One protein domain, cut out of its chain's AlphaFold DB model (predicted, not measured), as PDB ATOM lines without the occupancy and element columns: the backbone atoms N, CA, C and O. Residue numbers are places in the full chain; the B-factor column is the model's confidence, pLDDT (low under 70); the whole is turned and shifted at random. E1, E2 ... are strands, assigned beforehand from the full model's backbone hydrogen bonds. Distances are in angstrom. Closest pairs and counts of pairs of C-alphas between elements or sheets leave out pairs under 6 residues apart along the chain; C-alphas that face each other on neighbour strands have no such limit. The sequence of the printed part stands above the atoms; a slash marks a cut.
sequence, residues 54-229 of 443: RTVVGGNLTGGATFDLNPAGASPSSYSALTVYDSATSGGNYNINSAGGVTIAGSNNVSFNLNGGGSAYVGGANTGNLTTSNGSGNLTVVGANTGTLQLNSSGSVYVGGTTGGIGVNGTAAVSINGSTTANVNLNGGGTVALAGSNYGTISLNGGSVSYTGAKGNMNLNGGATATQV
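AT A GLANCE: This is residues 54 to 229 of the 443 residues of an uncharacterized protein of Acetobacteraceae bacterium (UniProt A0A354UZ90). The chain winds in stacked turns, a solenoid whose turns lay down two long parallel sheets face to face as a sandwich. One sheet runs E1 E2 E5 E7 E9 E11 E13 E15 E17 E19, the other E4 E6 E8 E10 E12 E14 E16 E18, and from E4 on the chain changes sheet at each link; residues 58 to 81 make a long loop at the end with E1. The printed part has 176 residues, with no named helix and 19 named strands, E1 to E19 in order. The class is all strand, though under half of the residues, 76 of 176, are in named elements. The whole is compact, with a radius of gyration of the C-alphas of 16.1 A, yet elongated, spanning 49 by 26 by 24 A.

IN THESE COORDINATES: E1, residues 55 to 57, begins at C-alpha 55 (2.051, 25.568, 42.685). Then come E2, 82 to 84; E3, 88 to 90; E4, 93 to 96; E5, 102 to 104; E6, 111 to 115, 12.9 A long; E7, 120 to 122; E8, 130 to 133; and E9, 137 to 141, 13.5 A, from C-alpha 137 at (-4.132, 16.374, 26.519). E10 is 149 to 151; E11, 155 to 159, 13.8 A; E12, 166 to 168; E13, 172 to 176, 12.8 A; E14, 184 to 186; E15, 190 to 194, 13.2 A; E16, 201 to 205, 13.3 A; E17, 207 to 211, 13.5 A; E18, 217 to 221, 13.1 A. E19, 225 to 228, ends at C-alpha 228 (-25.881, 21.146, 9.473).

HOW THE PARTS SIT: In the ten-strand sheet E1 and E19 are the edge strands. E1 and E2 are parallel at 6 degrees, with N 57 and O 83 2.8 A apart, within hydrogen-bond range. E9 and E11 are parallel at 1 degree, with N 141 and O 158 at 2.8 A. In the eight-strand sheet, with edge strands E4 and E18, E4 and E6 are parallel at 28 degrees, with N 96 and O 113 at 2.8 A. The parts of the sheets that face each other are 9.4 A centre to centre, their planes 20 degrees apart. Between the sheets, the closest C-alphas of E9 and E10, Leu 139 and Leu 149, are 7.1 A apart. E3 pairs with no named strand, but residues 61 to 62 pair with it, parallel.

THE WHOLE: The two C-alphas farthest apart, of Gly 73 and Ala 214, are 52.5 A apart. The printed part has no cut. The link E1 to E2, 24 residues, is long; the others are tight or short. The mean pLDDT of the printed part is 95.8, and no printed residue is under 70.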
ATOM      1  N   ARG A  54       4.711  21.543  42.271       96.06
ATOM      2  CA  ARG A  54       3.335  22.007  42.099       96.06
ATOM      3  C   ARG A  54       3.075  23.325  42.825       96.06
ATOM      4  O   ARG A  54       3.428  23.478  43.995       96.06
ATOM      5  N   THR A  55       2.375  24.237  42.159       97.25
ATOM      6  CA  THR A  55       2.051  25.568  42.685       97.25
ATOM      7  C   THR A  55       0.550  25.831  42.679       97.25
ATOM      8  O   THR A  55      -0.138  25.571  41.688       97.25
ATOM      9  N   VAL A  56       0.042  26.406  43.770       98.12
ATOM     10  CA  VAL A  56      -1.300  26.996  43.835       98.12
ATOM     11  C   VAL A  56      -1.232  28.477  44.210       98.12
ATOM     12  O   VAL A  56      -0.528  28.862  45.143       98.12
ATOM     13  N   VAL A  57      -1.982  29.302  43.480       98.38
ATOM     14  CA  VAL A  57      -2.058  30.759  43.639       98.38
ATOM     15  C   VAL A  57      -3.516  31.155  43.863       98.38
ATOM     16  O   VAL A  57      -4.378  30.847  43.039       98.38
ATOM     17  N   GLY A  58      -3.807  31.806  44.985       98.19
ATOM     18  CA  GLY A  58      -5.146  32.260  45.352       98.19
ATOM     19  C   GLY A  58      -5.579  33.530  44.613       98.19
ATOM     20  O   GLY A  58      -6.762  33.688  44.321       98.19
ATOM     21  N   GLY A  59      -4.625  34.403  44.280       98.12
ATOM     22  CA  GLY A  59      -4.814  35.604  43.465       98.12
ATOM     23  C   GLY A  59      -4.278  35.448  42.042       98.12
ATOM     24  O   GLY A  59      -4.391  34.386  41.426       98.12
ATOM     25  N   ASN A  60      -3.702  36.528  41.511       97.94
ATOM     26  CA  ASN A  60      -3.214  36.582  40.138       97.94
ATOM     27  C   ASN A  60      -1.811  35.995  39.988       97.94
ATOM     28  O   ASN A  60      -0.940  36.177  40.844       97.94
ATOM     29  N   LEU A  61      -1.588  35.356  38.845       97.19
ATOM     30  CA  LEU A  61      -0.267  34.959  38.374       97.19
ATOM     31  C   LEU A  61       0.294  36.039  37.439       97.19
ATOM     32  O   LEU A  61      -0.343  36.391  36.438       97.19
ATOM     33  N   THR A  62       1.489  36.539  37.755       94.00
ATOM     34  CA  THR A  62       2.214  37.542  36.960       94.00
ATOM     35  C   THR A  62       3.685  37.160  36.774       94.00
ATOM     36  O   THR A  62       4.309  36.708  37.721       94.00
ATOM     37  N   GLY A  63       4.278  37.407  35.605       86.00
ATOM     38  CA  GLY A  63       5.710  37.144  35.350       86.00
ATOM     39  C   GLY A  63       6.027  35.685  34.984       86.00
ATOM     40  O   GLY A  63       5.386  34.773  35.469       86.00
ATOM     41  N   GLY A  64       6.978  35.448  34.074       74.56
ATOM     42  CA  GLY A  64       7.200  34.123  33.468       74.56
ATOM     43  C   GLY A  64       8.155  33.212  34.244       74.56
ATOM     44  O   GLY A  64       9.233  33.652  34.633       74.56
ATOM     45  N   ALA A  65       7.780  31.938  34.382       83.00
ATOM     46  CA  ALA A  65       8.562  30.868  35.008       83.00
ATOM     47  C   ALA A  65       8.241  29.496  34.379       83.00
ATOM     48  O   ALA A  65       7.205  29.332  33.718       83.00
ATOM     49  N   THR A  66       9.093  28.500  34.621       93.06
ATOM     50  CA  THR A  66       8.745  27.080  34.455       93.06
ATOM     51  C   THR A  66       8.176  26.538  35.763       93.06
ATOM     52  O   THR A  66       8.692  26.841  36.833       93.06
ATOM     53  N   PHE A  67       7.123  25.728  35.686       95.00
ATOM     54  CA  PHE A  67       6.560  24.996  36.819       95.00
ATOM     55  C   PHE A  67       6.697  23.488  36.605       95.00
ATOM     56  O   PHE A  67       6.683  23.011  35.465       95.00
ATOM     57  N   ASP A  68       6.750  22.741  37.709       93.25
ATOM     58  CA  ASP A  68       6.787  21.269  37.713       93.25
ATOM     59  C   ASP A  68       8.001  20.707  36.947       93.25
ATOM     60  O   ASP A  68       7.930  19.672  36.274       93.25
ATOM     61  N   LEU A  69       9.119  21.445  37.004       89.62
ATOM     62  CA  LEU A  69      10.378  21.112  36.336       89.62
ATOM     63  C   LEU A  69      10.976  19.803  36.861       89.62
ATOM     64  O   LEU A  69      11.464  18.993  36.073       89.62
ATOM     65  N   ASN A  70      10.933  19.616  38.177       88.00
ATOM     66  CA  ASN A  70      11.532  18.498  38.890       88.00
ATOM     67  C   ASN A  70      10.757  18.251  40.198       88.00
ATOM     68  O   ASN A  70      11.257  18.540  41.284       88.00
ATOM     69  N   PRO A  71       9.527  17.714  40.139       80.94
ATOM     70  CA  PRO A  71       8.687  17.523  41.323       80.94
ATOM     71  C   PRO A  71       9.151  16.352  42.204       80.94
ATOM     72  O   PRO A  71       8.329  15.661  42.811       80.94
ATOM     73  N   ALA A  72      10.456  16.064  42.240       81.00
ATOM     74  CA  ALA A  72      11.034  14.960  42.983       81.00
ATOM     75  C   ALA A  72      10.523  14.957  44.434       81.00
ATOM     76  O   ALA A  72      10.476  15.982  45.114       81.00
ATOM     77  N   GLY A  73      10.072  13.786  44.883       79.38
ATOM     78  CA  GLY A  73       9.528  13.590  46.227       79.38
ATOM     79  C   GLY A  73       8.094  14.090  46.445       79.38
ATOM     80  O   GLY A  73       7.509  13.738  47.470       79.38
ATOM     81  N   ALA A  74       7.493  14.848  45.518       88.31
ATOM     82  CA  ALA A  74       6.115  15.313  45.668       88.31
ATOM     83  C   ALA A  74       5.116  14.158  45.536       88.31
ATOM     84  O   ALA A  74       5.188  13.322  44.632       88.31
ATOM     85  N   SER A  75       4.134  14.128  46.437       90.94
ATOM     86  CA  SER A  75       3.054  13.146  46.382       90.94
ATOM     87  C   SER A  75       2.142  13.388  45.166       90.94
ATOM     88  O   SER A  75       1.943  14.542  44.755       90.94
ATOM     89  N   PRO A  76       1.541  12.325  44.591       90.06
ATOM     90  CA  PRO A  76       0.521  12.468  43.559       90.06
ATOM     91  C   PRO A  76      -0.632  13.358  44.028       90.06
ATOM     92  O   PRO A  76      -1.015  13.339  45.197       90.06
ATOM     93  N   SER A  77      -1.213  14.114  43.099       90.56
ATOM     94  CA  SER A  77      -2.297  15.046  43.396       90.56
ATOM     95  C   SER A  77      -3.359  15.026  42.305       90.56
ATOM     96  O   SER A  77      -3.066  14.757  41.141       90.56
ATOM     97  N   SER A  78      -4.595  15.347  42.685       90.44
ATOM     98  CA  SER A  78      -5.675  15.644  41.736       90.44
ATOM     99  C   SER A  78      -5.620  17.082  41.206       90.44
ATOM    100  O   SER A  78      -6.317  17.406  40.244       90.44
ATOM    101  N   TYR A  79      -4.790  17.937  41.807       93.06
ATOM    102  CA  TYR A  79      -4.551  19.291  41.334       93.06
ATOM    103  C   TYR A  79      -3.580  19.297  40.155       93.06
ATOM    104  O   TYR A  79      -2.601  18.546  40.109       93.06
ATOM    105  N   SER A  80      -3.833  20.213  39.221       95.38
ATOM    106  CA  SER A  80      -2.881  20.583  38.177       95.38
ATOM    107  C   SER A  80      -1.534  21.000  38.774       95.38
ATOM    108  O   SER A  80      -1.478  21.504  39.895       95.38
ATOM    109  N   ALA A  81      -0.461  20.821  38.002       96.19
ATOM    110  CA  ALA A  81       0.881  21.287  38.347       96.19
ATOM    111  C   ALA A  81       0.899  22.787  38.677       96.19
ATOM    112  O   ALA A  81       1.567  23.211  39.617       96.19
ATOM    113  N   LEU A  82       0.089  23.571  37.965       97.12
ATOM    114  CA  LEU A  82      -0.192  24.958  38.302       97.12
ATOM    115  C   LEU A  82      -1.701  25.178  38.438       97.12
ATOM    116  O   LEU A  82      -2.467  24.873  37.523       97.12
ATOM    117  N   THR A  83      -2.129  25.726  39.573       97.69
ATOM    118  CA  THR A  83      -3.527  26.097  39.825       97.69
ATOM    119  C   THR A  83      -3.625  27.570  40.224       97.69
ATOM    120  O   THR A  83      -3.007  27.980  41.200       97.69
ATOM    121  N   VAL A  84      -4.423  28.361  39.509       97.81
ATOM    122  CA  VAL A  84      -4.630  29.798  39.744       97.81
ATOM    123  C   VAL A  84      -6.118  30.051  39.980       97.81
ATOM    124  O   VAL A  84      -6.949  29.727  39.133       97.81
ATOM    125  N   TYR A  85      -6.468  30.600  41.140       97.88
ATOM    126  CA  TYR A  85      -7.858  30.844  41.545       97.88
ATOM    127  C   TYR A  85      -8.417  32.193  41.082       97.88
ATOM    128  O   TYR A  85      -9.634  32.375  41.112       97.88
ATOM    129  N   ASP A  86      -7.564  33.102  40.615       97.81
ATOM    130  CA  ASP A  86      -7.968  34.289  39.863       97.81
ATOM    131  C   ASP A  86      -7.483  34.158  38.409       97.81
ATOM    132  O   ASP A  86      -7.807  33.171  37.740       97.81
ATOM    133  N   SER A  87      -6.697  35.111  37.907       97.62
ATOM    134  CA  SER A  87      -6.337  35.211  36.497       97.62
ATOM    135  C   SER A  87      -4.822  35.147  36.284       97.62
ATOM    136  O   SER A  87      -4.022  35.520  37.145       97.62
ATOM    137  N   ALA A  88      -4.410  34.696  35.102       97.19
ATOM    138  CA  ALA A  88      -3.028  34.810  34.646       97.19
ATOM    139  C   ALA A  88      -2.938  36.021  33.712       97.19
ATOM    140  O   ALA A  88      -3.402  35.971  32.572       97.19
ATOM    141  N   THR A  89      -2.433  37.145  34.220       93.31
ATOM    142  CA  THR A  89      -2.701  38.470  33.624       93.31
ATOM    143  C   THR A  89      -1.540  39.022  32.813       93.31
ATOM    144  O   THR A  89      -1.755  39.690  31.803       93.31
ATOM    145  N   SER A  90      -0.308  38.749  33.233       86.94
ATOM    146  CA  SER A  90       0.898  39.212  32.555       86.94
ATOM    147  C   SER A  90       2.028  38.200  32.697       86.94
ATOM    148  O   SER A  90       2.100  37.430  33.654       86.94
ATOM    149  N   GLY A  91       2.910  38.157  31.709       74.81
ATOM    150  CA  GLY A  91       3.974  37.165  31.629       74.81
ATOM    151  C   GLY A  91       4.257  36.805  30.179       74.81
ATOM    152  O   GLY A  91       3.445  37.078  29.295       74.81
ATOM    153  N   GLY A  92       5.435  36.237  29.937       78.44
ATOM    154  CA  GLY A  92       5.797  35.704  28.629       78.44
ATOM    155  C   GLY A  92       5.169  34.328  28.409       78.44
ATOM    156  O   GLY A  92       3.950  34.148  28.454       78.44
ATOM    157  N   ASN A  93       6.030  33.343  28.189       89.62
ATOM    158  CA  ASN A  93       5.644  31.948  28.055       89.62
ATOM    159  C   ASN A  93       5.927  31.220  29.367       89.62
ATOM    160  O   ASN A  93       7.040  31.288  29.881       89.62
ATOM    161  N   TYR A  94       4.931  30.497  29.865       94.31
ATOM    162  CA  TYR A  94       5.080  29.576  30.979       94.31
ATOM    163  C   TYR A  94       5.238  28.161  30.443       94.31
ATOM    164  O   TYR A  94       4.479  27.733  29.567       94.31
ATOM    165  N   ASN A  95       6.198  27.424  30.985       95.06
ATOM    166  CA  ASN A  95       6.356  26.007  30.693       95.06
ATOM    167  C   ASN A  95       5.831  25.207  31.881       95.06
ATOM    168  O   ASN A  95       6.176  25.499  33.020       95.06
ATOM    169  N   ILE A  96       5.005  24.204  31.613       96.25
ATOM    170  CA  ILE A  96       4.583  23.215  32.598       96.25
ATOM    171  C   ILE A  96       5.178  21.886  32.151       96.25
ATOM    172  O   ILE A  96       4.864  21.410  31.058       96.25
ATOM    173  N   ASN A  97       6.078  21.328  32.952       93.50
ATOM    174  CA  ASN A  97       6.809  20.110  32.608       93.50
ATOM    175  C   ASN A  97       6.158  18.867  33.221       93.50
ATOM    176  O   ASN A  97       5.045  18.932  33.730       93.50
ATOM    177  N   SER A  98       6.815  17.710  33.093       90.56
ATOM    178  CA  SER A  98       6.432  16.472  33.790       90.56
ATOM    179  C   SER A  98       4.997  15.985  33.522       90.56
ATOM    180  O   SER A  98       4.386  15.342  34.371       90.56
ATOM    181  N   ALA A  99       4.455  16.274  32.329       90.75
ATOM    182  CA  ALA A  99       3.049  16.042  31.969       90.75
ATOM    183  C   ALA A  99       2.035  16.789  32.865       90.75
ATOM    184  O   ALA A  99       0.844  16.467  32.885       90.75
ATOM    185  N   GLY A 100       2.495  17.812  33.585       93.38
ATOM    186  CA  GLY A 100       1.699  18.658  34.451       93.38
ATOM    187  C   GLY A 100       0.652  19.466  33.683       93.38
ATOM    188  O   GLY A 100       0.876  19.956  32.576       93.38
ATOM    189  N   GLY A 101      -0.532  19.599  34.279       95.62
ATOM    190  CA  GLY A 101      -1.603  20.452  33.761       95.62
ATOM    191  C   GLY A 101      -1.588  21.869  34.333       95.62
ATOM    192  O   GLY A 101      -0.879  22.158  35.298       95.62
ATOM    193  N   VAL A 102      -2.451  22.724  33.788       97.19
ATOM    194  CA  VAL A 102      -2.758  24.056  34.321       97.19
ATOM    195  C   VAL A 102      -4.265  24.221  34.522       97.19
ATOM    196  O   VAL A 102      -5.058  23.866  33.652       97.19
ATOM    197  N   THR A 103      -4.671  24.781  35.656       97.75
ATOM    198  CA  THR A 103      -6.060  25.188  35.909       97.75
ATOM    199  C   THR A 103      -6.087  26.655  36.315       97.75
ATOM    200  O   THR A 103      -5.437  27.035  37.280       97.75
ATOM    201  N   ILE A 104      -6.852  27.477  35.601       97.88
ATOM    202  CA  ILE A 104      -7.066  28.903  35.873       97.88
ATOM    203  C   ILE A 104      -8.569  29.110  36.034       97.88
ATOM    204  O   ILE A 104      -9.335  28.802  35.120       97.88
ATOM    205  N   ALA A 105      -9.016  29.599  37.187       97.69
ATOM    206  CA  ALA A 105     -10.437  29.834  37.436       97.69
ATOM    207  C   ALA A 105     -10.960  31.067  36.677       97.69
ATOM    208  O   ALA A 105     -12.084  31.046  36.176       97.69
ATOM    209  N   GLY A 106     -10.142  32.118  36.580       97.50
ATOM    210  CA  GLY A 106     -10.428  33.361  35.872       97.50
ATOM    211  C   GLY A 106      -9.941  33.366  34.422       97.50
ATOM    212  O   GLY A 106      -9.988  32.351  33.720       97.50
ATOM    213  N   SER A 107      -9.512  34.539  33.953       97.88
ATOM    214  CA  SER A 107      -9.062  34.730  32.566       97.88
ATOM    215  C   SER A 107      -7.582  34.387  32.390       97.88
ATOM    216  O   SER A 107      -6.789  34.478  33.328       97.88
ATOM    217  N   ASN A 108      -7.204  34.014  31.168       98.00
ATOM    218  CA  ASN A 108      -5.820  33.768  30.787       98.00
ATOM    219  C   ASN A 108      -5.366  34.722  29.675       98.00
ATOM    220  O   ASN A 108      -5.877  34.671  28.555       98.00
ATOM    221  N   ASN A 109      -4.346  35.525  29.959       96.12
ATOM    222  CA  ASN A 109      -3.746  36.479  29.031       96.12
ATOM    223  C   ASN A 109      -2.304  36.118  28.644       96.12
ATOM    224  O   ASN A 109      -1.637  36.895  27.962       96.12
ATOM    225  N   VAL A 110      -1.826  34.942  29.056       95.75
ATOM    226  CA  VAL A 110      -0.436  34.499  28.889       95.75
ATOM    227  C   VAL A 110      -0.362  33.153  28.172       95.75
ATOM    228  O   VAL A 110      -1.348  32.419  28.088       95.75
ATOM    229  N   SER A 111       0.804  32.826  27.615       95.81
ATOM    230  CA  SER A 111       0.967  31.573  26.871       95.81
ATOM    231  C   SER A 111       1.471  30.444  27.768       95.81
ATOM    232  O   SER A 111       2.422  30.643  28.520       95.81
ATOM    233  N   PHE A 112       0.883  29.254  27.639       97.31
ATOM    234  CA  PHE A 112       1.302  28.031  28.327       97.31
ATOM    235  C   PHE A 112       1.762  26.963  27.335       97.31
ATOM    236  O   PHE A 112       1.045  26.620  26.391       97.31
ATOM    237  N   ASN A 113       2.930  26.389  27.612       96.38
ATOM    238  CA  ASN A 113       3.454  25.194  26.965       96.38
ATOM    239  C   ASN A 113       3.378  24.027  27.959       96.38
ATOM    240  O   ASN A 113       4.084  24.022  28.962       96.38
ATOM    241  N   LEU A 114       2.518  23.048  27.691       97.19
ATOM    242  CA  LEU A 114       2.301  21.863  28.521       97.19
ATOM    243  C   LEU A 114       3.099  20.688  27.943       97.19
ATOM    244  O   LEU A 114       2.682  20.050  26.968       97.19
ATOM    245  N   ASN A 115       4.261  20.420  28.528       93.56
ATOM    246  CA  ASN A 115       5.224  19.443  28.042       93.56
ATOM    247  C   ASN A 115       4.941  18.051  28.625       93.56
ATOM    248  O   ASN A 115       4.961  17.851  29.838       93.56
ATOM    249  N   GLY A 116       4.699  17.073  27.745       91.31
ATOM    250  CA  GLY A 116       4.434  15.675  28.114       91.31
ATOM    251  C   GLY A 116       2.953  15.274  28.135       91.31
ATOM    252  O   GLY A 116       2.620  14.241  28.703       91.31
ATOM    253  N   GLY A 117       2.054  16.059  27.527       88.12
ATOM    254  CA  GLY A 117       0.615  15.746  27.470       88.12
ATOM    255  C   GLY A 117      -0.231  16.318  28.612       88.12
ATOM    256  O   GLY A 117      -1.298  15.789  28.916       88.12
ATOM    257  N   GLY A 118       0.212  17.408  29.241       93.31
ATOM    258  CA  GLY A 118      -0.602  18.131  30.218       93.31
ATOM    259  C   GLY A 118      -1.934  18.629  29.639       93.31
ATOM    260  O   GLY A 118      -2.099  18.779  28.427       93.31
ATOM    261  N   SER A 119      -2.901  18.902  30.516       95.50
ATOM    262  CA  SER A 119      -4.195  19.507  30.155       95.50
ATOM    263  C   SER A 119      -4.313  20.926  30.706       95.50
ATOM    264  O   SER A 119      -3.773  21.211  31.772       95.50
ATOM    265  N   ALA A 120      -5.033  21.800  30.005       97.69
ATOM    266  CA  ALA A 120      -5.347  23.151  30.460       97.69
ATOM    267  C   ALA A 120      -6.850  23.332  30.676       97.69
ATOM    268  O   ALA A 120      -7.662  22.934  29.836       97.69
ATOM    269  N   TYR A 121      -7.208  24.007  31.763       98.31
ATOM    270  CA  TYR A 121      -8.550  24.504  32.031       98.31
ATOM    271  C   TYR A 121      -8.491  26.008  32.313       98.31
ATOM    272  O   TYR A 121      -7.745  26.438  33.187       98.31
ATOM    273  N   VAL A 122      -9.290  26.801  31.601       98.44
ATOM    274  CA  VAL A 122      -9.464  28.246  31.801       98.44
ATOM    275  C   VAL A 122     -10.952  28.522  31.998       98.44
ATOM    276  O   VAL A 122     -11.754  28.287  31.093       98.44
ATOM    277  N   GLY A 123     -11.338  29.001  33.178       97.94
ATOM    278  CA  GLY A 123     -12.735  29.276  33.530       97.94
ATOM    279  C   GLY A 123     -13.288  30.579  32.943       97.94
ATOM    280  O   GLY A 123     -14.503  30.722  32.812       97.94
ATOM    281  N   GLY A 124     -12.416  31.509  32.551       97.50
ATOM    282  CA  GLY A 124     -12.755  32.778  31.910       97.50
ATOM    283  C   GLY A 124     -12.416  32.829  30.418       97.50
ATOM    284  O   GLY A 124     -12.435  31.819  29.708       97.50
ATOM    285  N   ALA A 125     -12.128  34.039  29.931       98.19
ATOM    286  CA  ALA A 125     -11.674  34.262  28.561       98.19
ATOM    287  C   ALA A 125     -10.183  33.916  28.407       98.19
ATOM    288  O   ALA A 125      -9.406  34.056  29.351       98.19
ATOM    289  N   ASN A 126      -9.780  33.502  27.206       98.38
ATOM    290  CA  ASN A 126      -8.396  33.177  26.871       98.38
ATOM    291  C   ASN A 126      -7.893  34.047  25.712       98.38
ATOM    292  O   ASN A 126      -8.451  33.989  24.618       98.38
ATOM    293  N   THR A 127      -6.814  34.800  25.916       96.88
ATOM    294  CA  THR A 127      -6.118  35.540  24.845       96.88
ATOM    295  C   THR A 127      -4.705  35.026  24.577       96.88
ATOM    296  O   THR A 127      -4.099  35.416  23.584       96.88
ATOM    297  N   GLY A 128      -4.166  34.170  25.449       95.75
ATOM    298  CA  GLY A 128      -2.847  33.561  25.281       95.75
ATOM    299  C   GLY A 128      -2.871  32.250  24.493       95.75
ATOM    300  O   GLY A 128      -3.931  31.674  24.244       95.75
ATOM    301  N   ASN A 129      -1.698  31.756  24.093       96.62
ATOM    302  CA  ASN A 129      -1.596  30.469  23.402       96.62
ATOM    303  C   ASN A 129      -1.536  29.318  24.409       96.62
ATOM    304  O   ASN A 129      -0.741  29.363  25.344       96.62
ATOM    305  N   LEU A 130      -2.318  28.263  24.193       98.12
ATOM    306  CA  LEU A 130      -2.254  27.033  24.982       98.12
ATOM    307  C   LEU A 130      -1.762  25.905  24.080       98.12
ATOM    308  O   LEU A 130      -2.459  25.528  23.139       98.12
ATOM    309  N   THR A 131      -0.570  25.377  24.350       97.62
ATOM    310  CA  THR A 131       0.054  24.331  23.529       97.62
ATOM    311  C   THR A 131       0.334  23.096  24.364       97.62
ATOM    312  O   THR A 131       1.041  23.190  25.361       97.62
ATOM    313  N   THR A 132      -0.150  21.928  23.947       97.38
ATOM    314  CA  THR A 132       0.270  20.637  24.512       97.38
ATOM    315  C   THR A 132       1.268  19.958  23.580       97.38
ATOM    316  O   THR A 132       1.090  19.939  22.356       97.38
ATOM    317  N   SER A 133       2.348  19.416  24.140       94.19
ATOM    318  CA  SER A 133       3.410  18.733  23.395       94.19
ATOM    319  C   SER A 133       3.691  17.345  23.971       94.19
ATOM    320  O   SER A 133       3.466  17.096  25.154       94.19
ATOM    321  N   ASN A 134       4.193  16.434  23.129       90.19
ATOM    322  CA  ASN A 134       4.717  15.121  23.530       90.19
ATOM    323  C   ASN A 134       3.754  14.249  24.362       90.19
ATOM    324  O   ASN A 134       4.184  13.507  25.238       90.19
ATOM    325  N   GLY A 135       2.450  14.333  24.094       92.69
ATOM    326  CA  GLY A 135       1.432  13.552  24.789       92.69
ATOM    327  C   GLY A 135       0.023  14.047  24.479       92.69
ATOM    328  O   GLY A 135      -0.162  15.167  23.999       92.69
ATOM    329  N   SER A 136      -0.975  13.198  24.728       94.25
ATOM    330  CA  SER A 136      -2.379  13.586  24.550       94.25
ATOM    331  C   SER A 136      -2.851  14.431  25.726       94.25
ATOM    332  O   SER A 136      -2.519  14.107  26.858       94.25
ATOM    333  N   GLY A 137      -3.654  15.464  25.475       94.81
ATOM    334  CA  GLY A 137      -4.132  16.374  26.519       94.81
ATOM    335  C   GLY A 137      -5.460  17.034  26.164       94.81
ATOM    336  O   GLY A 137      -5.946  16.920  25.039       94.81
ATOM    337  N   ASN A 138      -6.059  17.728  27.128       96.00
ATOM    338  CA  ASN A 138      -7.327  18.430  26.946       96.00
ATOM    339  C   ASN A 138      -7.132  19.935  27.137       96.00
ATOM    340  O   ASN A 138      -6.509  20.349  28.112       96.00
ATOM    341  N   LEU A 139      -7.685  20.750  26.241       98.38
ATOM    342  CA  LEU A 139      -7.696  22.211  26.359       98.38
ATOM    343  C   LEU A 139      -9.138  22.691  26.528       98.38
ATOM    344  O   LEU A 139      -9.951  22.569  25.615       98.38
ATOM    345  N   THR A 140      -9.466  23.233  27.695       98.56
ATOM    346  CA  THR A 140     -10.801  23.753  28.009       98.56
ATOM    347  C   THR A 140     -10.726  25.249  28.263       98.56
ATOM    348  O   THR A 140     -10.016  25.683  29.163       98.56
ATOM    349  N   VAL A 141     -11.490  26.030  27.504       98.69
ATOM    350  CA  VAL A 141     -11.730  27.457  27.737       98.69
ATOM    351  C   VAL A 141     -13.234  27.649  27.885       98.69
ATOM    352  O   VAL A 141     -13.986  27.455  26.936       98.69
ATOM    353  N   VAL A 142     -13.706  27.997  29.076       98.31
ATOM    354  CA  VAL A 142     -15.145  28.162  29.334       98.31
ATOM    355  C   VAL A 142     -15.680  29.460  28.720       98.31
ATOM    356  O   VAL A 142     -16.832  29.498  28.298       98.31
ATOM    357  N   GLY A 143     -14.855  30.504  28.619       97.81
ATOM    358  CA  GLY A 143     -15.197  31.753  27.940       97.81
ATOM    359  C   GLY A 143     -14.885  31.760  26.438       97.81
ATOM    360  O   GLY A 143     -14.792  30.726  25.773       97.81
ATOM    361  N   ALA A 144     -14.722  32.968  25.895       98.31
ATOM    362  CA  ALA A 144     -14.224  33.173  24.538       98.31
ATOM    363  C   ALA A 144     -12.705  32.952  24.471       98.31
ATOM    364  O   ALA A 144     -11.979  33.273  25.411       98.31
ATOM    365  N   ASN A 145     -12.227  32.456  23.335       98.50
ATOM    366  CA  ASN A 145     -10.816  32.280  23.026       98.50
ATOM    367  C   ASN A 145     -10.426  33.190  21.850       98.50
ATOM    368  O   ASN A 145     -11.041  33.107  20.793       98.50
ATOM    369  N   THR A 146      -9.393  34.015  21.989       97.25
ATOM    370  CA  THR A 146      -8.770  34.757  20.874       97.25
ATOM    371  C   THR A 146      -7.332  34.320  20.596       97.25
ATOM    372  O   THR A 146      -6.794  34.664  19.546       97.25
ATOM    373  N   GLY A 147      -6.729  33.536  21.495       96.38
ATOM    374  CA  GLY A 147      -5.425  32.911  21.288       96.38
ATOM    375  C   GLY A 147      -5.488  31.647  20.423       96.38
ATOM    376  O   GLY A 147      -6.540  31.273  19.889       96.38
ATOM    377  N   THR A 148      -4.344  30.969  20.294       97.56
ATOM    378  CA  THR A 148      -4.245  29.667  19.616       97.56
ATOM    379  C   THR A 148      -4.320  28.523  20.623       97.56
ATOM    380  O   THR A 148      -3.580  28.509  21.605       97.56
ATOM    381  N   LEU A 149      -5.174  27.538  20.354       98.69
ATOM    382  CA  LEU A 149      -5.235  26.273  21.086       98.69
ATOM    383  C   LEU A 149      -4.593  25.181  20.227       98.69
ATOM    384  O   LEU A 149      -5.111  24.853  19.160       98.69
ATOM    385  N   GLN A 150      -3.468  24.628  20.672       98.25
ATOM    386  CA  GLN A 150      -2.673  23.676  19.904       98.25
ATOM    387  C   GLN A 150      -2.500  22.357  20.664       98.25
ATOM    388  O   GLN A 150      -1.904  22.317  21.738       98.25
ATOM    389  N   LEU A 151      -2.962  21.259  20.070       98.31
ATOM    390  CA  LEU A 151      -2.683  19.893  20.510       98.31
ATOM    391  C   LEU A 151      -1.698  19.245  19.531       98.31
ATOM    392  O   LEU A 151      -2.067  18.872  18.416       98.31
ATOM    393  N   ASN A 152      -0.437  19.056  19.926       96.75
ATOM    394  CA  ASN A 152       0.546  18.397  19.050       96.75
ATOM    395  C   ASN A 152       0.384  16.869  18.984       96.75
ATOM    396  O   ASN A 152       1.125  16.196  18.270       96.75
ATOM    397  N   SER A 153      -0.584  16.310  19.703       96.62
ATOM    398  CA  SER A 153      -0.979  14.899  19.655       96.62
ATOM    399  C   SER A 153      -2.512  14.799  19.622       96.62
ATOM    400  O   SER A 153      -3.174  15.704  19.114       96.62
ATOM    401  N   SER A 154      -3.087  13.690  20.091       96.56
ATOM    402  CA  SER A 154      -4.539  13.517  20.209       96.56
ATOM    403  C   SER A 154      -5.091  14.212  21.459       96.56
ATOM    404  O   SER A 154      -4.335  14.605  22.347       96.56
ATOM    405  N   GLY A 155      -6.411  14.360  21.559       96.75
ATOM    406  CA  GLY A 155      -7.011  14.950  22.755       96.75
ATOM    407  C   GLY A 155      -8.399  15.526  22.548       96.75
ATOM    408  O   GLY A 155      -9.157  15.078  21.685       96.75
ATOM    409  N   SER A 156      -8.735  16.538  23.340       97.50
ATOM    410  CA  SER A 156      -9.980  17.280  23.162       97.50
ATOM    411  C   SER A 156      -9.810  18.776  23.379       97.50
ATOM    412  O   SER A 156      -8.946  19.221  24.136       97.50
ATOM    413  N   VAL A 157     -10.645  19.553  22.695       98.75
ATOM    414  CA  VAL A 157     -10.739  21.001  22.875       98.75
ATOM    415  C   VAL A 157     -12.189  21.366  23.160       98.75
ATOM    416  O   VAL A 157     -13.087  20.953  22.426       98.75
ATOM    417  N   TYR A 158     -12.419  22.164  24.196       98.81
ATOM    418  CA  TYR A 158     -13.702  22.804  24.459       98.81
ATOM    419  C   TYR A 158     -13.515  24.320  24.507       98.81
ATOM    420  O   TYR A 158     -12.654  24.806  25.237       98.81
ATOM    421  N   VAL A 159     -14.343  25.062  23.771       98.75
ATOM    422  CA  VAL A 159     -14.451  26.521  23.877       98.75
ATOM    423  C   VAL A 159     -15.909  26.894  24.109       98.75
ATOM    424  O   VAL A 159     -16.772  26.537  23.310       98.75
ATOM    425  N   GLY A 160     -16.204  27.602  25.196       98.19
ATOM    426  CA  GLY A 160     -17.575  27.963  25.560       98.19
ATOM    427  C   GLY A 160     -18.121  29.205  24.851       98.19
ATOM    428  O   GLY A 160     -19.316  29.469  24.947       98.19
ATOM    429  N   GLY A 161     -17.282  29.941  24.120       97.50
ATOM    430  CA  GLY A 161     -17.680  31.084  23.298       97.50
ATOM    431  C   GLY A 161     -17.052  31.076  21.904       97.50
ATOM    432  O   GLY A 161     -16.741  30.029  21.337       97.50
ATOM    433  N   THR A 162     -16.876  32.268  21.329       97.94
ATOM    434  CA  THR A 162     -16.153  32.445  20.062       97.94
ATOM    435  C   THR A 162     -14.705  31.989  20.208       97.94
ATOM    436  O   THR A 162     -14.087  32.268  21.233       97.94
ATOM    437  N   THR A 163     -14.159  31.317  19.192       98.25
ATOM    438  CA  THR A 163     -12.773  30.835  19.199       98.25
ATOM    439  C   THR A 163     -11.920  31.425  18.079       98.25
ATOM    440  O   THR A 163     -12.339  31.475  16.919       98.25
ATOM    441  N   GLY A 164     -10.686  31.775  18.441       95.69
ATOM    442  CA  GLY A 164      -9.539  31.916  17.559       95.69
ATOM    443  C   GLY A 164      -9.040  30.557  17.060       95.69
ATOM    444  O   GLY A 164      -9.813  29.602  16.932       95.69
ATOM    445  N   GLY A 165      -7.747  30.481  16.741       97.81
ATOM    446  CA  GLY A 165      -7.160  29.330  16.054       97.81
ATOM    447  C   GLY A 165      -7.180  28.058  16.899       97.81
ATOM    448  O   GLY A 165      -6.829  28.089  18.077       97.81
ATOM    449  N   ILE A 166      -7.551  26.933  16.288       98.75
ATOM    450  CA  ILE A 166      -7.413  25.599  16.884       98.75
ATOM    451  C   ILE A 166      -6.603  24.726  15.927       98.75
ATOM    452  O   ILE A 166      -6.958  24.596  14.755       98.75
ATOM    453  N   GLY A 167      -5.540  24.104  16.422       98.44
ATOM    454  CA  GLY A 167      -4.736  23.145  15.673       98.44
ATOM    455  C   GLY A 167      -4.570  21.841  16.442       98.44
ATOM    456  O   GLY A 167      -4.270  21.838  17.632       98.44
ATOM    457  N   VAL A 168      -4.781  20.717  15.765       98.25
ATOM    458  CA  VAL A 168      -4.623  19.376  16.329       98.25
ATOM    459  C   VAL A 168      -3.864  18.510  15.332       98.25
ATOM    460  O   VAL A 168      -4.304  18.333  14.195       98.25
ATOM    461  N   ASN A 169      -2.731  17.949  15.755       97.19
ATOM    462  CA  ASN A 169      -1.944  17.042  14.919       97.19
ATOM    463  C   ASN A 169      -2.470  15.602  14.955       97.19
ATOM    464  O   ASN A 169      -2.466  14.933  13.925       97.19
ATOM    465  N   GLY A 170      -2.920  15.132  16.122       95.62
ATOM    466  CA  GLY A 170      -3.556  13.824  16.278       95.62
ATOM    467  C   GLY A 170      -5.058  13.847  15.990       95.62
ATOM    468  O   GLY A 170      -5.579  14.763  15.350       95.62
ATOM    469  N   THR A 171      -5.761  12.826  16.474       96.38
ATOM    470  CA  THR A 171      -7.228  12.766  16.419       96.38
ATOM    471  C   THR A 171      -7.810  13.494  17.626       96.38
ATOM    472  O   THR A 171      -7.375  13.254  18.755       96.38
ATOM    473  N   ALA A 172      -8.810  14.354  17.423       97.56
ATOM    474  CA  ALA A 172      -9.444  15.052  18.542       97.56
ATOM    475  C   ALA A 172     -10.952  15.233  18.416       97.56
ATOM    476  O   ALA A 172     -11.525  15.247  17.326       97.56
ATOM    477  N   ALA A 173     -11.581  15.437  19.571       98.31
ATOM    478  CA  ALA A 173     -12.918  15.998  19.664       98.31
ATOM    479  C   ALA A 173     -12.824  17.494  19.990       98.31
ATOM    480  O   ALA A 173     -12.265  17.875  21.015       98.31
ATOM    481  N   VAL A 174     -13.381  18.341  19.127       98.75
ATOM    482  CA  VAL A 174     -13.431  19.795  19.299       98.75
ATOM    483  C   VAL A 174     -14.885  20.231  19.449       98.75
ATOM    484  O   VAL A 174     -15.706  19.978  18.570       98.75
ATOM    485  N   SER A 175     -15.208  20.885  20.560       98.75
ATOM    486  CA  SER A 175     -16.532  21.440  20.858       98.75
ATOM    487  C   SER A 175     -16.432  22.952  21.016       98.75
ATOM    488  O   SER A 175     -15.664  23.435  21.841       98.75
ATOM    489  N   ILE A 176     -17.198  23.702  20.229       98.69
ATOM    490  CA  ILE A 176     -17.179  25.167  20.208       98.69
ATOM    491  C   ILE A 176     -18.614  25.653  20.393       98.69
ATOM    492  O   ILE A 176     -19.437  25.545  19.484       98.69
ATOM    493  N   ASN A 177     -18.920  26.204  21.564       98.06
ATOM    494  CA  ASN A 177     -20.236  26.740  21.915       98.06
ATOM    495  C   ASN A 177     -20.421  28.203  21.455       98.06
ATOM    496  O   ASN A 177     -21.061  29.018  22.110       98.06
ATOM    497  N   GLY A 178     -19.818  28.546  20.318       97.25
ATOM    498  CA  GLY A 178     -19.816  29.879  19.726       97.25
ATOM    499  C   GLY A 178     -19.431  29.821  18.250       97.25
ATOM    500  O   GLY A 178     -19.608  28.793  17.603       97.25
ATOM    501  N   SER A 179     -18.920  30.925  17.702       98.25
ATOM    502  CA  SER A 179     -18.464  30.992  16.302       98.25
ATOM    503  C   SER A 179     -16.947  30.805  16.187       98.25
ATOM    504  O   SER A 179     -16.214  31.054  17.144       98.25
ATOM    505  N   THR A 180     -16.447  30.415  15.017       98.25
ATOM    506  CA  THR A 180     -15.006  30.505  14.717       98.25
ATOM    507  C   THR A 180     -14.688  31.874  14.122       98.25
ATOM    508  O   THR A 180     -15.484  32.405  13.349       98.25
ATOM    509  N   THR A 181     -13.535  32.451  14.457       96.81
ATOM    510  CA  THR A 181     -12.985  33.656  13.792       96.81
ATOM    511  C   THR A 181     -11.656  33.387  13.089       96.81
ATOM    512  O   THR A 181     -11.186  34.219  12.319       96.81
ATOM    513  N   ALA A 182     -11.065  32.217  13.325       97.56
ATOM    514  CA  ALA A 182      -9.846  31.744  12.687       97.56
ATOM    515  C   ALA A 182      -9.980  30.257  12.317       97.56
ATOM    516  O   ALA A 182     -11.056  29.664  12.414       97.56
ATOM    517  N   ASN A 183      -8.887  29.660  11.845       98.06
ATOM    518  CA  ASN A 183      -8.897  28.294  11.335       98.06
ATOM    519  C   ASN A 183      -8.992  27.248  12.454       98.06
ATOM    520  O   ASN A 183      -8.368  27.391  13.506       98.06
ATOM    521  N   VAL A 184      -9.724  26.169  12.176       98.56
ATOM    522  CA  VAL A 184      -9.781  24.952  12.993       98.56
ATOM    523  C   VAL A 184      -9.231  23.806  12.149       98.56
ATOM    524  O   VAL A 184      -9.862  23.409  11.173       98.56
ATOM    525  N   ASN A 185      -8.057  23.285  12.499       98.44
ATOM    526  CA  ASN A 185      -7.336  22.285  11.711       98.44
ATOM    527  C   ASN A 185      -7.140  20.994  12.515       98.44
ATOM    528  O   ASN A 185      -6.441  21.001  13.525       98.44
ATOM    529  N   LEU A 186      -7.734  19.888  12.061       98.19
ATOM    530  CA  LEU A 186      -7.613  18.553  12.662       98.19
ATOM    531  C   LEU A 186      -6.894  17.622  11.675       98.19
ATOM    532  O   LEU A 186      -7.521  16.973  10.828       98.19
ATOM    533  N   ASN A 187      -5.565  17.570  11.776       96.06
ATOM    534  CA  ASN A 187      -4.688  16.867  10.833       96.06
ATOM    535  C   ASN A 187      -4.771  15.338  10.958       96.06
ATOM    536  O   ASN A 187      -4.627  14.644   9.953       96.06
ATOM    537  N   GLY A 188      -5.028  14.818  12.162       94.69
ATOM    538  CA  GLY A 188      -5.290  13.396  12.416       94.69
ATOM    539  C   GLY A 188      -6.781  13.041  12.407       94.69
ATOM    540  O   GLY A 188      -7.161  11.976  12.898       94.69
ATOM    541  N   GLY A 189      -7.625  13.945  11.898       95.06
ATOM    542  CA  GLY A 189      -9.078  13.801  11.843       95.06
ATOM    543  C   GLY A 189      -9.774  13.975  13.195       95.06
ATOM    544  O   GLY A 189      -9.192  14.438  14.177       95.06
ATOM    545  N   GLY A 190     -11.053  13.606  13.246       97.56
ATOM    546  CA  GLY A 190     -11.852  13.620  14.471       97.56
ATOM    547  C   GLY A 190     -13.196  14.314  14.301       97.56
ATOM    548  O   GLY A 190     -13.802  14.268  13.231       97.56
ATOM    549  N   THR A 191     -13.699  14.931  15.364       98.56
ATOM    550  CA  THR A 191     -15.032  15.544  15.349       98.56
ATOM    551  C   THR A 191     -14.968  17.018  15.695       98.56
ATOM    552  O   THR A 191     -14.340  17.380  16.686       98.56
ATOM    553  N   VAL A 192     -15.687  17.849  14.944       98.75
ATOM    554  CA  VAL A 192     -15.952  19.249  15.302       98.75
ATOM    555  C   VAL A 192     -17.449  19.418  15.537       98.75
ATOM    556  O   VAL A 192     -18.245  19.147  14.641       98.75
ATOM    557  N   ALA A 193     -17.834  19.878  16.723       98.75
ATOM    558  CA  ALA A 193     -19.185  20.317  17.046       98.75
ATOM    559  C   ALA A 193     -19.177  21.842  17.229       98.75
ATOM    560  O   ALA A 193     -18.589  22.346  18.183       98.75
ATOM    561  N   LEU A 194     -19.803  22.573  16.307       98.69
ATOM    562  CA  LEU A 194     -19.806  24.037  16.259       98.69
ATOM    563  C   LEU A 194     -21.230  24.579  16.435       98.69
ATOM    564  O   LEU A 194     -22.056  24.477  15.530       98.69
ATOM    565  N   ALA A 195     -21.524  25.167  17.593       98.31
ATOM    566  CA  ALA A 195     -22.853  25.688  17.911       98.31
ATOM    567  C   ALA A 195     -23.147  27.085  17.329       98.31
ATOM    568  O   ALA A 195     -24.267  27.570  17.496       98.31
ATOM    569  N   GLY A 196     -22.185  27.723  16.655       96.69
ATOM    570  CA  GLY A 196     -22.340  29.010  15.968       96.69
ATOM    571  C   GLY A 196     -21.868  28.986  14.512       96.69
ATOM    572  O   GLY A 196     -21.739  27.934  13.897       96.69
ATOM    573  N   SER A 197     -21.610  30.164  13.941       97.94
ATOM    574  CA  SER A 197     -21.185  30.297  12.543       97.94
ATOM    575  C   SER A 197     -19.693  30.016  12.363       97.94
ATOM    576  O   SER A 197     -18.869  30.335  13.222       97.94
ATOM    577  N   ASN A 198     -19.328  29.479  11.204       98.06
ATOM    578  CA  ASN A 198     -17.937  29.355  10.794       98.06
ATOM    579  C   ASN A 198     -17.513  30.581   9.968       98.06
ATOM    580  O   ASN A 198     -17.891  30.683   8.800       98.06
ATOM    581  N   TYR A 199     -16.739  31.504  10.552       97.44
ATOM    582  CA  TYR A 199     -16.158  32.640   9.814       97.44
ATOM    583  C   TYR A 199     -14.699  32.407   9.392       97.44
ATOM    584  O   TYR A 199     -14.146  33.207   8.642       97.44
ATOM    585  N   GLY A 200     -14.084  31.313   9.850       95.44
ATOM    586  CA  GLY A 200     -12.762  30.866   9.416       95.44
ATOM    587  C   GLY A 200     -12.819  29.742   8.376       95.44
ATOM    588  O   GLY A 200     -13.759  29.627   7.584       95.44
ATOM    589  N   THR A 201     -11.791  28.891   8.395       98.19
ATOM    590  CA  THR A 201     -11.760  27.626   7.647       98.19
ATOM    591  C   THR A 201     -11.671  26.446   8.606       98.19
ATOM    592  O   THR A 201     -10.782  26.402   9.456       98.19
ATOM    593  N   ILE A 202     -12.560  25.466   8.447       98.62
ATOM    594  CA  ILE A 202     -12.488  24.189   9.169       98.62
ATOM    595  C   ILE A 202     -11.857  23.143   8.246       98.62
ATOM    596  O   ILE A 202     -12.426  22.824   7.204       98.62
ATOM    597  N   SER A 203     -10.702  22.596   8.619       98.38
ATOM    598  CA  SER A 203      -9.981  21.578   7.844       98.38
ATOM    599  C   SER A 203      -9.897  20.264   8.620       98.38
ATOM    600  O   SER A 203      -9.342  20.236   9.717       98.38
ATOM    601  N   LEU A 204     -10.418  19.170   8.055       98.19
ATOM    602  CA  LEU A 204     -10.360  17.822   8.637       98.19
ATOM    603  C   LEU A 204      -9.696  16.848   7.662       98.19
ATOM    604  O   LEU A 204      -9.959  16.891   6.460       98.19
ATOM    605  N   ASN A 205      -8.907  15.915   8.192       97.19
ATOM    606  CA  ASN A 205      -8.400  14.752   7.461       97.19
ATOM    607  C   ASN A 205      -9.041  13.462   8.003       97.19
ATOM    608  O   ASN A 205      -8.416  12.685   8.718       97.19
ATOM    609  N   GLY A 206     -10.333  13.286   7.713       96.31
ATOM    610  CA  GLY A 206     -11.192  12.237   8.268       96.31
ATOM    611  C   GLY A 206     -12.073  12.707   9.436       96.31
ATOM    612  O   GLY A 206     -11.721  13.618  10.186       96.31
ATOM    613  N   GLY A 207     -13.243  12.074   9.586       97.81
ATOM    614  CA  GLY A 207     -14.194  12.336  10.672       97.81
ATOM    615  C   GLY A 207     -15.408  13.185  10.274       97.81
ATOM    616  O   GLY A 207     -15.963  13.005   9.188       97.81
ATOM    617  N   SER A 208     -15.889  14.063  11.156       98.44
ATOM    618  CA  SER A 208     -17.155  14.776  10.922       98.44
ATOM    619  C   SER A 208     -17.236  16.160  11.557       98.44
ATOM    620  O   SER A 208     -16.817  16.357  12.697       98.44
ATOM    621  N   VAL A 209     -17.901  17.083  10.867       98.69
ATOM    622  CA  VAL A 209     -18.322  18.384  11.391       98.69
ATOM    623  C   VAL A 209     -19.838  18.379  11.591       98.69
ATOM    624  O   VAL A 209     -20.588  18.150  10.645       98.69
ATOM    625  N   SER A 210     -20.302  18.659  12.803       98.56
ATOM    626  CA  SER A 210     -21.686  19.063  13.071       98.56
ATOM    627  C   SER A 210     -21.691  20.554  13.359       98.56
ATOM    628  O   SER A 210     -20.974  20.996  14.254       98.56
ATOM    629  N   TYR A 211     -22.459  21.333  12.607       98.50
ATOM    630  CA  TYR A 211     -22.489  22.784  12.770       98.50
ATOM    631  C   TYR A 211     -23.913  23.328  12.766       98.50
ATOM    632  O   TYR A 211     -24.815  22.748  12.159       98.50
ATOM    633  N   THR A 212     -24.106  24.456  13.432       97.38
ATOM    634  CA  THR A 212     -25.282  25.314  13.266       97.38
ATOM    635  C   THR A 212     -24.861  26.573  12.488       97.38
ATOM    636  O   THR A 212     -23.710  26.704  12.076       97.38
ATOM    637  N   GLY A 213     -25.777  27.513  12.246       96.44
ATOM    638  CA  GLY A 213     -25.415  28.808  11.661       96.44
ATOM    639  C   GLY A 213     -24.805  28.709  10.256       96.44
ATOM    640  O   GLY A 213     -25.131  27.807   9.477       96.44
ATOM    641  N   ALA A 214     -23.951  29.674   9.903       97.44
ATOM    642  CA  ALA A 214     -23.344  29.744   8.576       97.44
ATOM    643  C   ALA A 214     -22.227  28.700   8.395       97.44
ATOM    644  O   ALA A 214     -21.315  28.607   9.215       97.44
ATOM    645  N   LYS A 215     -22.262  27.965   7.274       97.12
ATOM    646  CA  LYS A 215     -21.298  26.900   6.934       97.12
ATOM    647  C   LYS A 215     -19.848  27.389   6.808       97.12
ATOM    648  O   LYS A 215     -18.932  26.675   7.207       97.12
ATOM    649  N   GLY A 216     -19.632  28.569   6.226       96.50
ATOM    650  CA  GLY A 216     -18.289  29.080   5.931       96.50
ATOM    651  C   GLY A 216     -17.453  28.152   5.039       96.50
ATOM    652  O   GLY A 216     -17.992  27.321   4.298       96.50
ATOM    653  N   ASN A 217     -16.128  28.285   5.128       97.94
ATOM    654  CA  ASN A 217     -15.176  27.472   4.370       97.94
ATOM    655  C   ASN A 217     -14.857  26.161   5.104       97.94
ATOM    656  O   ASN A 217     -14.563  26.163   6.303       97.94
ATOM    657  N   MET A 218     -14.879  25.039   4.377       98.12
ATOM    658  CA  MET A 218     -14.538  23.719   4.914       98.12
ATOM    659  C   MET A 218     -13.669  22.925   3.933       98.12
ATOM    660  O   MET A 218     -14.075  22.714   2.792       98.12
ATOM    661  N   ASN A 219     -12.529  22.424   4.408       98.06
ATOM    662  CA  ASN A 219     -11.640  21.521   3.679       98.06
ATOM    663  C   ASN A 219     -11.778  20.110   4.271       98.06
ATOM    664  O   ASN A 219     -11.166  19.789   5.290       98.06
ATOM    665  N   LEU A 220     -12.627  19.279   3.665       98.00
ATOM    666  CA  LEU A 220     -12.981  17.955   4.186       98.00
ATOM    667  C   LEU A 220     -12.262  16.859   3.393       98.00
ATOM    668  O   LEU A 220     -12.728  16.427   2.341       98.00
ATOM    669  N   ASN A 221     -11.119  16.416   3.907       97.00
ATOM    670  CA  ASN A 221     -10.291  15.364   3.318       97.00
ATOM    671  C   ASN A 221     -10.531  14.017   4.018       97.00
ATOM    672  O   ASN A 221     -11.184  13.951   5.060       97.00
ATOM    673  N   GLY A 222     -10.007  12.925   3.452       94.88
ATOM    674  CA  GLY A 222     -10.012  11.609   4.111       94.88
ATOM    675  C   GLY A 222     -11.409  11.033   4.381       94.88
ATOM    676  O   GLY A 222     -11.595  10.302   5.348       94.88
ATOM    677  N   GLY A 223     -12.409  11.401   3.571       95.75
ATOM    678  CA  GLY A 223     -13.803  10.988   3.770       95.75
ATOM    679  C   GLY A 223     -14.541  11.757   4.871       95.75
ATOM    680  O   GLY A 223     -15.591  11.303   5.324       95.75
ATOM    681  N   ALA A 224     -14.010  12.901   5.320       98.12
ATOM    682  CA  ALA A 224     -14.686  13.736   6.302       98.12
ATOM    683  C   ALA A 224     -16.043  14.250   5.791       98.12
ATOM    684  O   ALA A 224     -16.208  14.588   4.619       98.12
ATOM    685  N   THR A 225     -17.016  14.336   6.695       98.31
ATOM    686  CA  THR A 225     -18.383  14.786   6.388       98.31
ATOM    687  C   THR A 225     -18.730  16.067   7.138       98.31
ATOM    688  O   THR A 225     -18.117  16.386   8.155       98.31
ATOM    689  N   ALA A 226     -19.724  16.812   6.654       98.31
ATOM    690  CA  ALA A 226     -20.281  17.953   7.369       98.31
ATOM    691  C   ALA A 226     -21.809  17.913   7.339       98.31
ATOM    692  O   ALA A 226     -22.407  17.809   6.269       98.31
ATOM    693  N   THR A 227     -22.427  18.032   8.512       98.44
ATOM    694  CA  THR A 227     -23.880  18.016   8.692       98.44
ATOM    695  C   THR A 227     -24.310  19.288   9.406       98.44
ATOM    696  O   THR A 227     -23.826  19.588  10.498       98.44
ATOM    697  N   GLN A 228     -25.226  20.037   8.791       98.25
ATOM    698  CA  GLN A 228     -25.881  21.146   9.473       98.25
ATOM    699  C   GLN A 228     -26.999  20.585  10.353       98.25
ATOM    700  O   GLN A 228     -27.826  19.806   9.878       98.25
ATOM    701  N   VAL A 229     -27.027  20.972  11.622       98.19
ATOM    702  CA  VAL A 229     -28.052  20.554  12.585       98.19
ATOM    703  C   VAL A 229     -28.803  21.780  13.115       98.19
ATOM    704  O   VAL A 229     -28.223  22.866  13.178       98.19
TER     705      VAL A 229